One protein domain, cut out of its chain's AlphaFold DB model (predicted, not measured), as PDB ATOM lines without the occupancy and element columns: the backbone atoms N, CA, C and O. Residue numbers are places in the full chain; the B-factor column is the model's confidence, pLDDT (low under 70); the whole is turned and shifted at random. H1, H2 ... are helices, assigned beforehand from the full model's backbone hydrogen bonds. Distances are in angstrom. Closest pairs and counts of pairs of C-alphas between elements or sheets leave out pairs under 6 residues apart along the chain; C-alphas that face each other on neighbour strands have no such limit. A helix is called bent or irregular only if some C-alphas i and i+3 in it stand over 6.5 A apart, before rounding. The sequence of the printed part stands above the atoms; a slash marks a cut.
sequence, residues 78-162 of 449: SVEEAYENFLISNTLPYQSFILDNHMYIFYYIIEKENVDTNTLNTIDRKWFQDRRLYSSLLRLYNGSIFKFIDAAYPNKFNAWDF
ATOM      1  N   SER A  78     107.017  69.227  72.780       82.38
ATOM      2  CA  SER A  78     107.491  69.901  71.570       82.38
ATOM      3  C   SER A  78     108.555  70.955  71.915       82.38
ATOM      4  O   SER A  78     108.723  71.351  73.077       82.38
ATOM      5  N   VAL A  79     109.309  71.411  70.912       82.69
ATOM      6  CA  VAL A  79     110.379  72.399  71.127       82.69
ATOM      7  C   VAL A  79     109.798  73.725  71.629       82.69
ATOM      8  O   VAL A  79     110.387  74.367  72.500       82.69
ATOM      9  N   GLU A  80     108.621  74.096  71.130       87.88
ATOM     10  CA  GLU A  80     107.838  75.265  71.519       87.88
ATOM     11  C   GLU A  80     107.403  75.175  72.978       87.88
ATOM     12  O   GLU A  80     107.674  76.086  73.756       87.88
ATOM     13  N   GLU A  81     106.793  74.060  73.386       84.50
ATOM     14  CA  GLU A  81     106.353  73.861  74.771       84.50
ATOM     15  C   GLU A  81     107.534  73.890  75.746       84.50
ATOM     16  O   GLU A  81     107.450  74.491  76.819       84.50
ATOM     17  N   ALA A  82     108.664  73.279  75.376       82.12
ATOM     18  CA  ALA A  82     109.881  73.327  76.178       82.12
ATOM     19  C   ALA A  82     110.438  74.759  76.298       82.12
ATOM     20  O   ALA A  82     110.891  75.157  77.377       82.12
ATOM     21  N   TYR A  83     110.374  75.550  75.223       86.94
ATOM     22  CA  TYR A  83     110.774  76.956  75.224       86.94
ATOM     23  C   TYR A  83     109.830  77.841  76.060       86.94
ATOM     24  O   TYR A  83     110.301  78.614  76.892       86.94
ATOM     25  N   GLU A  84     108.512  77.696  75.931       87.00
ATOM     26  CA  GLU A  84     107.533  78.461  76.718       87.00
ATOM     27  C   GLU A  84     107.638  78.156  78.216       87.00
ATOM     28  O   GLU A  84     107.672  79.062  79.055       87.00
ATOM     29  N   ASN A  85     107.797  76.878  78.565       80.44
ATOM     30  CA  ASN A  85     108.045  76.470  79.943       80.44
ATOM     31  C   ASN A  85     109.333  77.094  80.496       80.44
ATOM     32  O   ASN A  85     109.373  77.492  81.664       80.44
ATOM     33  N   PHE A  86     110.376  77.220  79.671       79.69
ATOM     34  CA  PHE A  86     111.616  77.884  80.062       79.69
ATOM     35  C   PHE A  86     111.421  79.377  80.346       79.69
ATOM     36  O   PHE A  86     111.961  79.878  81.336       79.69
ATOM     37  N   LEU A  87     110.636  80.077  79.520       82.69
ATOM     38  CA  LEU A  87     110.329  81.494  79.731       82.69
ATOM     39  C   LEU A  87     109.619  81.739  81.072       82.69
ATOM     40  O   LEU A  87     109.947  82.706  81.757       82.69
ATOM     41  N   ILE A  88     108.696  80.852  81.465       79.88
ATOM     42  CA  ILE A  88     107.902  80.974  82.702       79.88
ATOM     43  C   ILE A  88     108.708  80.574  83.939       79.88
ATOM     44  O   ILE A  88     108.763  81.300  84.931       79.88
ATOM     45  N   SER A  89     109.302  79.384  83.910       71.31
ATOM     46  CA  SER A  89     109.884  78.764  85.103       71.31
ATOM     47  C   SER A  89     111.293  79.263  85.413       71.31
ATOM     48  O   SER A  89     111.771  79.111  86.537       71.31
ATOM     49  N   ASN A  90     111.996  79.801  84.408       64.62
ATOM     50  CA  ASN A  90     113.438  80.048  84.439       64.62
ATOM     51  C   ASN A  90     114.262  78.798  84.840       64.62
ATOM     52  O   ASN A  90     115.454  78.899  85.141       64.62
ATOM     53  N   THR A  91     113.640  77.613  84.838       59.50
ATOM     54  CA  THR A  91     114.292  76.324  85.045       59.50
ATOM     55  C   THR A  91     114.585  75.730  83.680       59.50
ATOM     56  O   THR A  91     113.695  75.521  82.863       59.50
ATOM     57  N   LEU A  92     115.875  75.556  83.419       52.19
ATOM     58  CA  LEU A  92     116.441  75.189  82.126       52.19
ATOM     59  C   LEU A  92     115.843  73.884  81.561       52.19
ATOM     60  O   LEU A  92     116.008  72.841  82.193       52.19
ATOM     61  N   PRO A  93     115.381  73.855  80.301       51.47
ATOM     62  CA  PRO A  93     115.939  72.911  79.354       51.47
ATOM     63  C   PRO A  93     117.369  73.394  79.062       51.47
ATOM     64  O   PRO A  93     117.611  74.591  78.909       51.47
ATOM     65  N   TYR A  94     118.339  72.483  79.136       62.03
ATOM     66  CA  TYR A  94     119.781  72.755  79.143       62.03
ATOM     67  C   TYR A  94     120.211  73.952  78.269       62.03
ATOM     68  O   TYR A  94     119.693  74.160  77.178       62.03
ATOM     69  N   GLN A  95     121.276  74.663  78.657       60.06
ATOM     70  CA  GLN A  95     121.933  75.616  77.750       60.06
ATOM     71  C   GLN A  95     122.251  74.979  76.377       60.06
ATOM     72  O   GLN A  95     122.301  75.699  75.390       60.06
ATOM     73  N   SER A  96     122.426  73.651  76.298       70.25
ATOM     74  CA  SER A  96     122.486  72.909  75.031       70.25
ATOM     75  C   SER A  96     121.158  72.881  74.271       70.25
ATOM     76  O   SER A  96     121.185  73.171  73.094       70.25
ATOM     77  N   PHE A  97     120.000  72.666  74.905       80.69
ATOM     78  CA  PHE A  97     118.699  72.648  74.218       80.69
ATOM     79  C   PHE A  97     118.431  73.932  73.424       80.69
ATOM     80  O   PHE A  97     118.092  73.860  72.245       80.69
ATOM     81  N   ILE A  98     118.624  75.105  74.044       81.94
ATOM     82  CA  ILE A  98     118.450  76.394  73.354       81.94
ATOM     83  C   ILE A  98     119.487  76.564  72.239       81.94
ATOM     84  O   ILE A  98     119.175  77.159  71.217       81.94
ATOM     85  N   LEU A  99     120.709  76.046  72.400       82.31
ATOM     86  CA  LEU A  99     121.727  76.085  71.345       82.31
ATOM     87  C   LEU A  99     121.395  75.146  70.189       82.31
ATOM     88  O   LEU A  99     121.563  75.534  69.041       82.31
ATOM     89  N   ASP A 100     120.893  73.953  70.476       82.38
ATOM     90  CA  ASP A 100     120.599  72.925  69.483       82.38
ATOM     91  C   ASP A 100     119.333  73.284  68.684       82.38
ATOM     92  O   ASP A 100     119.249  72.987  67.497       82.38
ATOM     93  N   ASN A 101     118.388  74.006  69.302       85.62
ATOM     94  CA  ASN A 101     117.089  74.350  68.709       85.62
ATOM     95  C   ASN A 101     116.905  75.848  68.402       85.62
ATOM     96  O   ASN A 101     115.802  76.275  68.066       85.62
ATOM     97  N   HIS A 102     117.953  76.669  68.518       91.12
ATOM     98  CA  HIS A 102     117.847  78.134  68.431       91.12
ATOM     99  C   HIS A 102     117.133  78.652  67.174       91.12
ATOM    100  O   HIS A 102     116.393  79.623  67.284       91.12
ATOM    101  N   MET A 103     117.343  78.035  66.003       93.38
ATOM    102  CA  MET A 103     116.681  78.456  64.761       93.38
ATOM    103  C   MET A 103     115.192  78.152  64.777       93.38
ATOM    104  O   MET A 103     114.385  79.003  64.423       93.38
ATOM    105  N   TYR A 104     114.821  76.964  65.245       91.50
ATOM    106  CA  TYR A 104     113.423  76.576  65.356       91.50
ATOM    107  C   TYR A 104     112.674  77.484  66.336       91.50
ATOM    108  O   TYR A 104     111.628  78.036  66.011       91.50
ATOM    109  N   ILE A 105     113.280  77.727  67.504       93.38
ATOM    110  CA  ILE A 105     112.766  78.670  68.501       93.38
ATOM    111  C   ILE A 105     112.651  80.077  67.903       93.38
ATOM    112  O   ILE A 105     111.661  80.760  68.134       93.38
ATOM    113  N   PHE A 106     113.639  80.517  67.120       96.06
ATOM    114  CA  PHE A 106     113.592  81.815  66.457       96.06
ATOM    115  C   PHE A 106     112.404  81.926  65.493       96.06
ATOM    116  O   PHE A 106     111.643  82.881  65.618       96.06
ATOM    117  N   TYR A 107     112.189  80.955  64.598       94.94
ATOM    118  CA  TYR A 107     111.033  80.967  63.691       94.94
ATOM    119  C   TYR A 107     109.702  80.942  64.441       94.94
ATOM    120  O   TYR A 107     108.820  81.738  64.128       94.94
ATOM    121  N   TYR A 108     109.596  80.108  65.479       95.31
ATOM    122  CA  TYR A 108     108.421  80.073  66.345       95.31
ATOM    123  C   TYR A 108     108.125  81.446  66.963       95.31
ATOM    124  O   TYR A 108     106.983  81.894  66.952       95.31
ATOM    125  N   ILE A 109     109.144  82.154  67.462       96.06
ATOM    126  CA  ILE A 109     108.957  83.499  68.021       96.06
ATOM    127  C   ILE A 109     108.501  84.492  66.946       96.06
ATOM    128  O   ILE A 109     107.600  85.284  67.211       96.06
ATOM    129  N   ILE A 110     109.106  84.459  65.751       97.06
ATOM    130  CA  ILE A 110     108.720  85.338  64.635       97.06
ATOM    131  C   ILE A 110     107.236  85.162  64.295       97.06
ATOM    132  O   ILE A 110     106.529  86.158  64.159       97.06
ATOM    133  N   GLU A 111     106.763  83.917  64.211       96.50
ATOM    134  CA  GLU A 111     105.358  83.602  63.941       96.50
ATOM    135  C   GLU A 111     104.446  84.015  65.105       96.50
ATOM    136  O   GLU A 111     103.487  84.761  64.914       96.50
ATOM    137  N   LYS A 112     104.777  83.594  66.332       95.81
ATOM    138  CA  LYS A 112     103.973  83.841  67.539       95.81
ATOM    139  C   LYS A 112     103.791  85.328  67.835       95.81
ATOM    140  O   LYS A 112     102.708  85.758  68.226       95.81
ATOM    141  N   GLU A 113     104.859  86.108  67.704       95.88
ATOM    142  CA  GLU A 113     104.847  87.548  67.975       95.88
ATOM    143  C   GLU A 113     104.472  88.379  66.739       95.88
ATOM    144  O   GLU A 113     104.424  89.606  66.829       95.88
ATOM    145  N   ASN A 114     104.189  87.729  65.603       95.56
ATOM    146  CA  ASN A 114     103.879  88.368  64.325       95.56
ATOM    147  C   ASN A 114     104.925  89.431  63.931       95.56
ATOM    148  O   ASN A 114     104.598  90.572  63.595       95.56
ATOM    149  N   VAL A 115     106.207  89.068  64.035       95.50
ATOM    150  CA  VAL A 115     107.322  89.966  63.713       95.50
ATOM    151  C   VAL A 115     107.411  90.129  62.200       95.50
ATOM    152  O   VAL A 115     107.598  89.154  61.472       95.50
ATOM    153  N   ASP A 116     107.350  91.373  61.719       96.00
ATOM    154  CA  ASP A 116     107.580  91.658  60.305       96.00
ATOM    155  C   ASP A 116     109.024  91.312  59.927       96.00
ATOM    156  O   ASP A 116     109.984  91.989  60.312       96.00
ATOM    157  N   THR A 117     109.168  90.260  59.122       95.06
ATOM    158  CA  THR A 117     110.468  89.767  58.667       95.06
ATOM    159  C   THR A 117     111.257  90.795  57.849       95.06
ATOM    160  O   THR A 117     112.460  90.616  57.672       95.06
ATOM    161  N   ASN A 118     110.633  91.864  57.343       95.19
ATOM    162  CA  ASN A 118     111.320  92.951  56.636       95.19
ATOM    163  C   ASN A 118     112.015  93.944  57.579       95.19
ATOM    164  O   ASN A 118     112.820  94.750  57.128       95.19
ATOM    165  N   THR A 119     111.756  93.855  58.884       94.38
ATOM    166  CA  THR A 119     112.330  94.746  59.905       94.38
ATOM    167  C   THR A 119     113.393  94.069  60.771       94.38
ATOM    168  O   THR A 119     113.869  94.654  61.745       94.38
ATOM    169  N   LEU A 120     113.810  92.840  60.439       94.12
ATOM    170  CA  LEU A 120     114.755  92.068  61.264       94.12
ATOM    171  C   LEU A 120     116.134  92.731  61.393       94.12
ATOM    172  O   LEU A 120     116.840  92.480  62.367       94.12
ATOM    173  N   ASN A 121     116.507  93.617  60.469       91.38
ATOM    174  CA  ASN A 121     117.720  94.432  60.555       91.38
ATOM    175  C   ASN A 121     117.705  95.467  61.701       91.38
ATOM    176  O   ASN A 121     118.753  95.999  62.080       91.38
ATOM    177  N   THR A 122     116.535  95.723  62.291       91.88
ATOM    178  CA  THR A 122     116.359  96.605  63.458       91.88
ATOM    179  C   THR A 122     116.517  95.884  64.799       91.88
ATOM    180  O   THR A 122     116.636  96.538  65.837       91.88
ATOM    181  N   ILE A 123     116.563  94.545  64.792       91.81
ATOM    182  CA  ILE A 123     116.713  93.724  65.997       91.81
ATOM    183  C   ILE A 123     118.068  94.000  66.658       91.81
ATOM    184  O   ILE A 123     119.127  93.959  66.026       91.81
ATOM    185  N   ASP A 124     118.040  94.226  67.970       90.62
ATOM    186  CA  ASP A 124     119.219  94.516  68.774       90.62
ATOM    187  C   ASP A 124     119.555  93.379  69.754       90.62
ATOM    188  O   ASP A 124     118.902  92.337  69.829       90.62
ATOM    189  N   ARG A 125     120.611  93.563  70.553       90.25
ATOM    190  CA  ARG A 125     121.011  92.556  71.551       90.25
ATOM    191  C   ARG A 125     119.945  92.332  72.621       90.25
ATOM    192  O   ARG A 125     119.882  91.227  73.160       90.25
ATOM    193  N   LYS A 126     119.160  93.360  72.951       92.88
ATOM    194  CA  LYS A 126     118.122  93.288  73.977       92.88
ATOM    195  C   LYS A 126     117.001  92.361  73.517       92.88
ATOM    196  O   LYS A 126     116.602  91.495  74.287       92.88
ATOM    197  N   TRP A 127     116.608  92.429  72.246       94.38
ATOM    198  CA  TRP A 127     115.631  91.515  71.652       94.38
ATOM    199  C   TRP A 127     116.004  90.037  71.872       94.38
ATOM    200  O   TRP A 127     115.167  89.251  72.321       94.38
ATOM    201  N   PHE A 128     117.280  89.675  71.663       93.00
ATOM    202  CA  PHE A 128     117.798  88.324  71.928       93.00
ATOM    203  C   PHE A 128     117.869  87.977  73.424       93.00
ATOM    204  O   PHE A 128     117.739  86.807  73.789       93.00
ATOM    205  N   GLN A 129     118.133  88.948  74.302       90.31
ATOM    206  CA  GLN A 129     118.191  88.732  75.753       90.31
ATOM    207  C   GLN A 129     116.804  88.476  76.340       90.31
ATOM    208  O   GLN A 129     116.637  87.525  77.111       90.31
ATOM    209  N   ASP A 130     115.830  89.285  75.928       91.31
ATOM    210  CA  ASP A 130     114.440  89.208  76.369       91.31
ATOM    211  C   ASP A 130     113.807  87.865  75.939       91.31
ATOM    212  O   ASP A 130     113.038  87.281  76.695       91.31
ATOM    213  N   ARG A 131     114.237  87.301  74.798       91.94
ATOM    214  CA  ARG A 131     113.802  85.991  74.255       91.94
ATOM    215  C   ARG A 131     114.733  84.820  74.574       91.94
ATOM    216  O   ARG A 131     114.654  83.756  73.975       91.94
ATOM    217  N   ARG A 132     115.691  85.016  75.484       88.44
ATOM    218  CA  ARG A 132     116.670  83.992  75.908       88.44
ATOM    219  C   ARG A 132     117.528  83.355  74.794       88.44
ATOM    220  O   ARG A 132     118.246  82.391  75.056       88.44
ATOM    221  N   LEU A 133     117.577  83.937  73.598       91.50
ATOM    222  CA  LEU A 133     118.414  83.498  72.473       91.50
ATOM    223  C   LEU A 133     119.832  84.099  72.485       91.50
ATOM    224  O   LEU A 133     120.689  83.708  71.691       91.50
ATOM    225  N   TYR A 134     120.127  85.023  73.407       89.69
ATOM    226  CA  TYR A 134     121.429  85.703  73.478       89.69
ATOM    227  C   TYR A 134     122.622  84.741  73.620       89.69
ATOM    228  O   TYR A 134     123.709  85.008  73.104       89.69
ATOM    229  N   SER A 135     122.437  83.601  74.291       85.94
ATOM    230  CA  SER A 135     123.505  82.606  74.427       85.94
ATOM    231  C   SER A 135     123.858  81.934  73.094       85.94
ATOM    232  O   SER A 135     125.044  81.750  72.812       85.94
ATOM    233  N   SER A 136     122.861  81.657  72.249       87.69
ATOM    234  CA  SER A 136     123.039  81.128  70.894       87.69
ATOM    235  C   SER A 136     123.704  82.147  69.986       87.69
ATOM    236  O   SER A 136     124.700  81.828  69.337       87.69
ATOM    237  N   LEU A 137     123.262  83.407  70.052       90.19
ATOM    238  CA  LEU A 137     123.910  84.522  69.365       90.19
ATOM    239  C   LEU A 137     125.412  84.608  69.701       90.19
ATOM    240  O   LEU A 137     126.251  84.715  68.808       90.19
ATOM    241  N   LEU A 138     125.779  84.541  70.985       87.50
ATOM    242  CA  LEU A 138     127.182  84.613  71.401       87.50
ATOM    243  C   LEU A 138     128.003  83.387  70.989       87.50
ATOM    244  O   LEU A 138     129.128  83.551  70.522       87.50
ATOM    245  N   ARG A 139     127.478  82.175  71.202       86.44
ATOM    246  CA  ARG A 139     128.255  80.931  71.076       86.44
ATOM    247  C   ARG A 139     128.350  80.402  69.652       86.44
ATOM    248  O   ARG A 139     129.379  79.829  69.316       86.44
ATOM    249  N   LEU A 140     127.297  80.563  68.858       87.06
ATOM    250  CA  LEU A 140     127.225  80.027  67.496       87.06
ATOM    251  C   LEU A 140     127.581  81.095  66.453       87.06
ATOM    252  O   LEU A 140     128.209  80.790  65.446       87.06
ATOM    253  N   TYR A 141     127.265  82.362  66.738       88.38
ATOM    254  CA  TYR A 141     127.409  83.471  65.786       88.38
ATOM    255  C   TYR A 141     128.423  84.533  66.226       88.38
ATOM    256  O   TYR A 141     128.490  85.619  65.647       88.38
ATOM    257  N   ASN A 142     129.238  84.247  67.250       86.25
ATOM    258  CA  ASN A 142     130.244  85.166  67.802       86.25
ATOM    259  C   ASN A 142     129.677  86.552  68.175       86.25
ATOM    260  O   ASN A 142     130.367  87.570  68.075       86.25
ATOM    261  N   GLY A 143     128.407  86.609  68.583       87.25
ATOM    262  CA  GLY A 143     127.724  87.851  68.933       87.25
ATOM    263  C   GLY A 143     127.277  88.702  67.740       87.25
ATOM    264  O   GLY A 143     126.886  89.852  67.946       87.25
ATOM    265  N   SER A 144     127.364  88.187  66.508       88.06
ATOM    266  CA  SER A 144     126.935  88.889  65.296       88.06
ATOM    267  C   SER A 144     125.455  88.643  65.022       88.06
ATOM    268  O   SER A 144     125.065  87.532  64.674       88.06
ATOM    269  N   ILE A 145     124.644  89.697  65.167       91.69
ATOM    270  CA  ILE A 145     123.206  89.650  64.866       91.69
ATOM    271  C   ILE A 145     122.990  89.390  63.376       91.69
ATOM    272  O   ILE A 145     122.222  88.500  63.039       91.69
ATOM    273  N   PHE A 146     123.742  90.077  62.508       90.69
ATOM    274  CA  PHE A 146     123.726  89.824  61.067       90.69
ATOM    275  C   PHE A 146     123.906  88.337  60.743       90.69
ATOM    276  O   PHE A 146     123.036  87.760  60.114       90.69
ATOM    277  N   LYS A 147     124.961  87.679  61.253       89.88
ATOM    278  CA  LYS A 147     125.193  86.250  60.970       89.88
ATOM    279  C   LYS A 147     124.066  85.341  61.460       89.88
ATOM    280  O   LYS A 147     123.825  84.305  60.854       89.88
ATOM    281  N   PHE A 148     123.422  85.692  62.572       93.38
ATOM    282  CA  PHE A 148     122.266  84.944  63.060       93.38
ATOM    283  C   PHE A 148     121.082  85.109  62.100       93.38
ATOM    284  O   PHE A 148     120.478  84.121  61.700       93.38
ATOM    285  N   ILE A 149     120.756  86.348  61.721       94.69
ATOM    286  CA  ILE A 149     119.617  86.639  60.844       94.69
ATOM    287  C   ILE A 149     119.849  86.105  59.432       94.69
ATOM    288  O   ILE A 149     118.935  85.511  58.884       94.69
ATOM    289  N   ASP A 150     121.051  86.236  58.877       92.06
ATOM    290  CA  ASP A 150     121.409  85.695  57.561       92.06
ATOM    291  C   ASP A 150     121.342  84.158  57.536       92.06
ATOM    292  O   ASP A 150     120.864  83.566  56.577       92.06
ATOM    293  N   ALA A 151     121.687  83.482  58.637       91.81
ATOM    294  CA  ALA A 151     121.473  82.039  58.739       91.81
ATOM    295  C   ALA A 151     119.979  81.648  58.764       91.81
ATOM    296  O   ALA A 151     119.637  80.551  58.324       91.81
ATOM    297  N   ALA A 152     119.100  82.519  59.270       93.44
ATOM    298  CA  ALA A 152     117.655  82.284  59.308       93.44
ATOM    299  C   ALA A 152     116.932  82.729  58.020       93.44
ATOM    300  O   ALA A 152     115.948  82.115  57.611       93.44
ATOM    301  N   TYR A 153     117.410  83.798  57.387       93.06
ATOM    302  CA  TYR A 153     116.868  84.407  56.176       93.06
ATOM    303  C   TYR A 153     118.028  84.790  55.240       93.06
ATOM    304  O   TYR A 153     118.401  85.968  55.182       93.06
ATOM    305  N   PRO A 154     118.603  83.809  54.518       91.25
ATOM    306  CA  PRO A 154     119.788  84.029  53.691       91.25
ATOM    307  C   PRO A 154     119.578  85.103  52.628       91.25
ATOM    308  O   PRO A 154     118.546  85.111  51.954       91.25
ATOM    309  N   ASN A 155     120.570  85.981  52.458       86.75
ATOM    310  CA  ASN A 155     120.588  87.057  51.452       86.75
ATOM    311  C   ASN A 155     119.419  88.055  51.552       86.75
ATOM    312  O   ASN A 155     119.162  88.800  50.607       86.75
ATOM    313  N   LYS A 156     118.682  88.079  52.672       92.81
ATOM    314  CA  LYS A 156     117.566  89.017  52.854       92.81
ATOM    315  C   LYS A 156     118.037  90.437  53.172       92.81
ATOM    316  O   LYS A 156     117.376  91.400  52.800       92.81
ATOM    317  N   PHE A 157     119.157  90.552  53.878       91.44
ATOM    318  CA  PHE A 157     119.748  91.817  54.294       91.44
ATOM    319  C   PHE A 157     121.244  91.774  54.038       91.44
ATOM    320  O   PHE A 157     121.878  90.736  54.231       91.44
ATOM    321  N   ASN A 158     121.825  92.916  53.712       91.25
ATOM    322  CA  ASN A 158     123.260  93.101  53.790       91.25
ATOM    323  C   ASN A 158     123.686  93.301  55.245       91.25
ATOM    324  O   ASN A 158     122.917  93.759  56.096       91.25
ATOM    325  N   ALA A 159     124.960  93.051  55.542       89.69
ATOM    326  CA  ALA A 159     125.480  93.295  56.884       89.69
ATOM    327  C   ALA A 159     125.296  94.754  57.326       89.69
ATOM    328  O   ALA A 159     124.964  95.005  58.484       89.69
ATOM    329  N   TRP A 160     125.490  95.708  56.412       89.56
ATOM    330  CA  TRP A 160     125.371  97.148  56.667       89.56
ATOM    331  C   TRP A 160     123.944  97.674  56.797       89.56
ATOM    332  O   TRP A 160     123.786  98.799  57.265       89.56
ATOM    333  N   ASP A 161     122.926  96.856  56.524       89.31
ATOM    334  CA  ASP A 161     121.530  97.221  56.796       89.31
ATOM    335  C   ASP A 161     121.215  97.207  58.301       89.31
ATOM    336  O   ASP A 161     120.196  97.742  58.742       89.31
ATOM    337  N   PHE A 162     122.089  96.598  59.113       87.75
ATOM    338  CA  PHE A 162     121.942  96.518  60.562       87.75
ATOM    339  C   PHE A 162     122.527  97.750  61.261       87.75
ATOM    340  O   PHE A 162     123.649  98.185  60.992       87.75
TER     341      PHE A 162
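Overview. This is residues 78 to 162 of the 449 residues of an uncharacterized protein of Bacillus sp. UMB0728 (UniProt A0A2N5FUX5). Seven short helices make a compact cluster with few close contacts between them: H1 and H2 form one end, H3, H5 and H6 stand round the middle, and H4 and H7 form the other end with the closing stretch, residues 153 to 162. The first turn of H1, at Glu 80, meets the side of H3 at Ile 105, with the two helices about perpendicular, while H4 and H7 run opposite ways near each other. The printed part has 85 residues, with H1 to H7 in that order along the chain and no named strand; the class is all helix. It is compact, with a radius of gyration of the C-alphas of 12.6 A and spans of 37 by 27 by 20 A.

Along the chain. H1 is residues 79 to 89, 15.4 A from first to last C-alpha, and begins at C-alpha 79 at (110.379, 72.399, 71.127). H2 is residues 95 to 100. H3 is residues 102 to 112, 15.0 A long, and begins at C-alpha 102 at (117.847, 78.134, 68.431). H4 is residues 117 to 122, 10.2 A long; it is irregular, with C-alphas 118 and 121 7.6 A apart. H5 is residues 125 to 130 and H6 is residues 134 to 140. H7 is residues 145 to 152, 10.8 A long, and ends at C-alpha 152 at (117.655, 82.284, 59.308).

Arrangement. H1 touches H3, about perpendicular at 81 degrees; their closest C-alphas, of Glu 80 and Ile 105, are 6.7 A apart. H2 touches H6 at a steep tilt of 61 degrees, the same way, closest at the C-alphas of Leu 99 and Ser 136, 5.2 A apart. H5 and H6 only just touch, with 3 pairs of C-alphas within 8 A, and only at the corner by their link; the closest C-alphas, of Phe 128 and Tyr 134, are 4.7 A apart. H7 and H3 are close but not clearly touching, with the closest C-alphas, of Met 103 and Ala 152, 6.7 A apart. H4 and H7 are also close but not clearly touching, at a shallow tilt of 18 degrees, opposite ways; their closest C-alphas, of Leu 120 and Ile 149, are 7.3 A apart. H1 and H7 are apart. In H1, H2, H3, H5, H6 and H7 every O i to N i+4 pair is within hydrogen-bond range; in H4 0 of 2 are, beside 1 of 3 O i to N i+3 pairs.

Size, cuts and confidence. The two C-alphas farthest apart, of Ser 89 and Trp 160, are 37.2 A apart. The printed part has no cut, and the six links between the helices are tight. The mean pLDDT of the printed part is 87.3, and residues 90 to 95, of which 95 belongs to H2, are under 70.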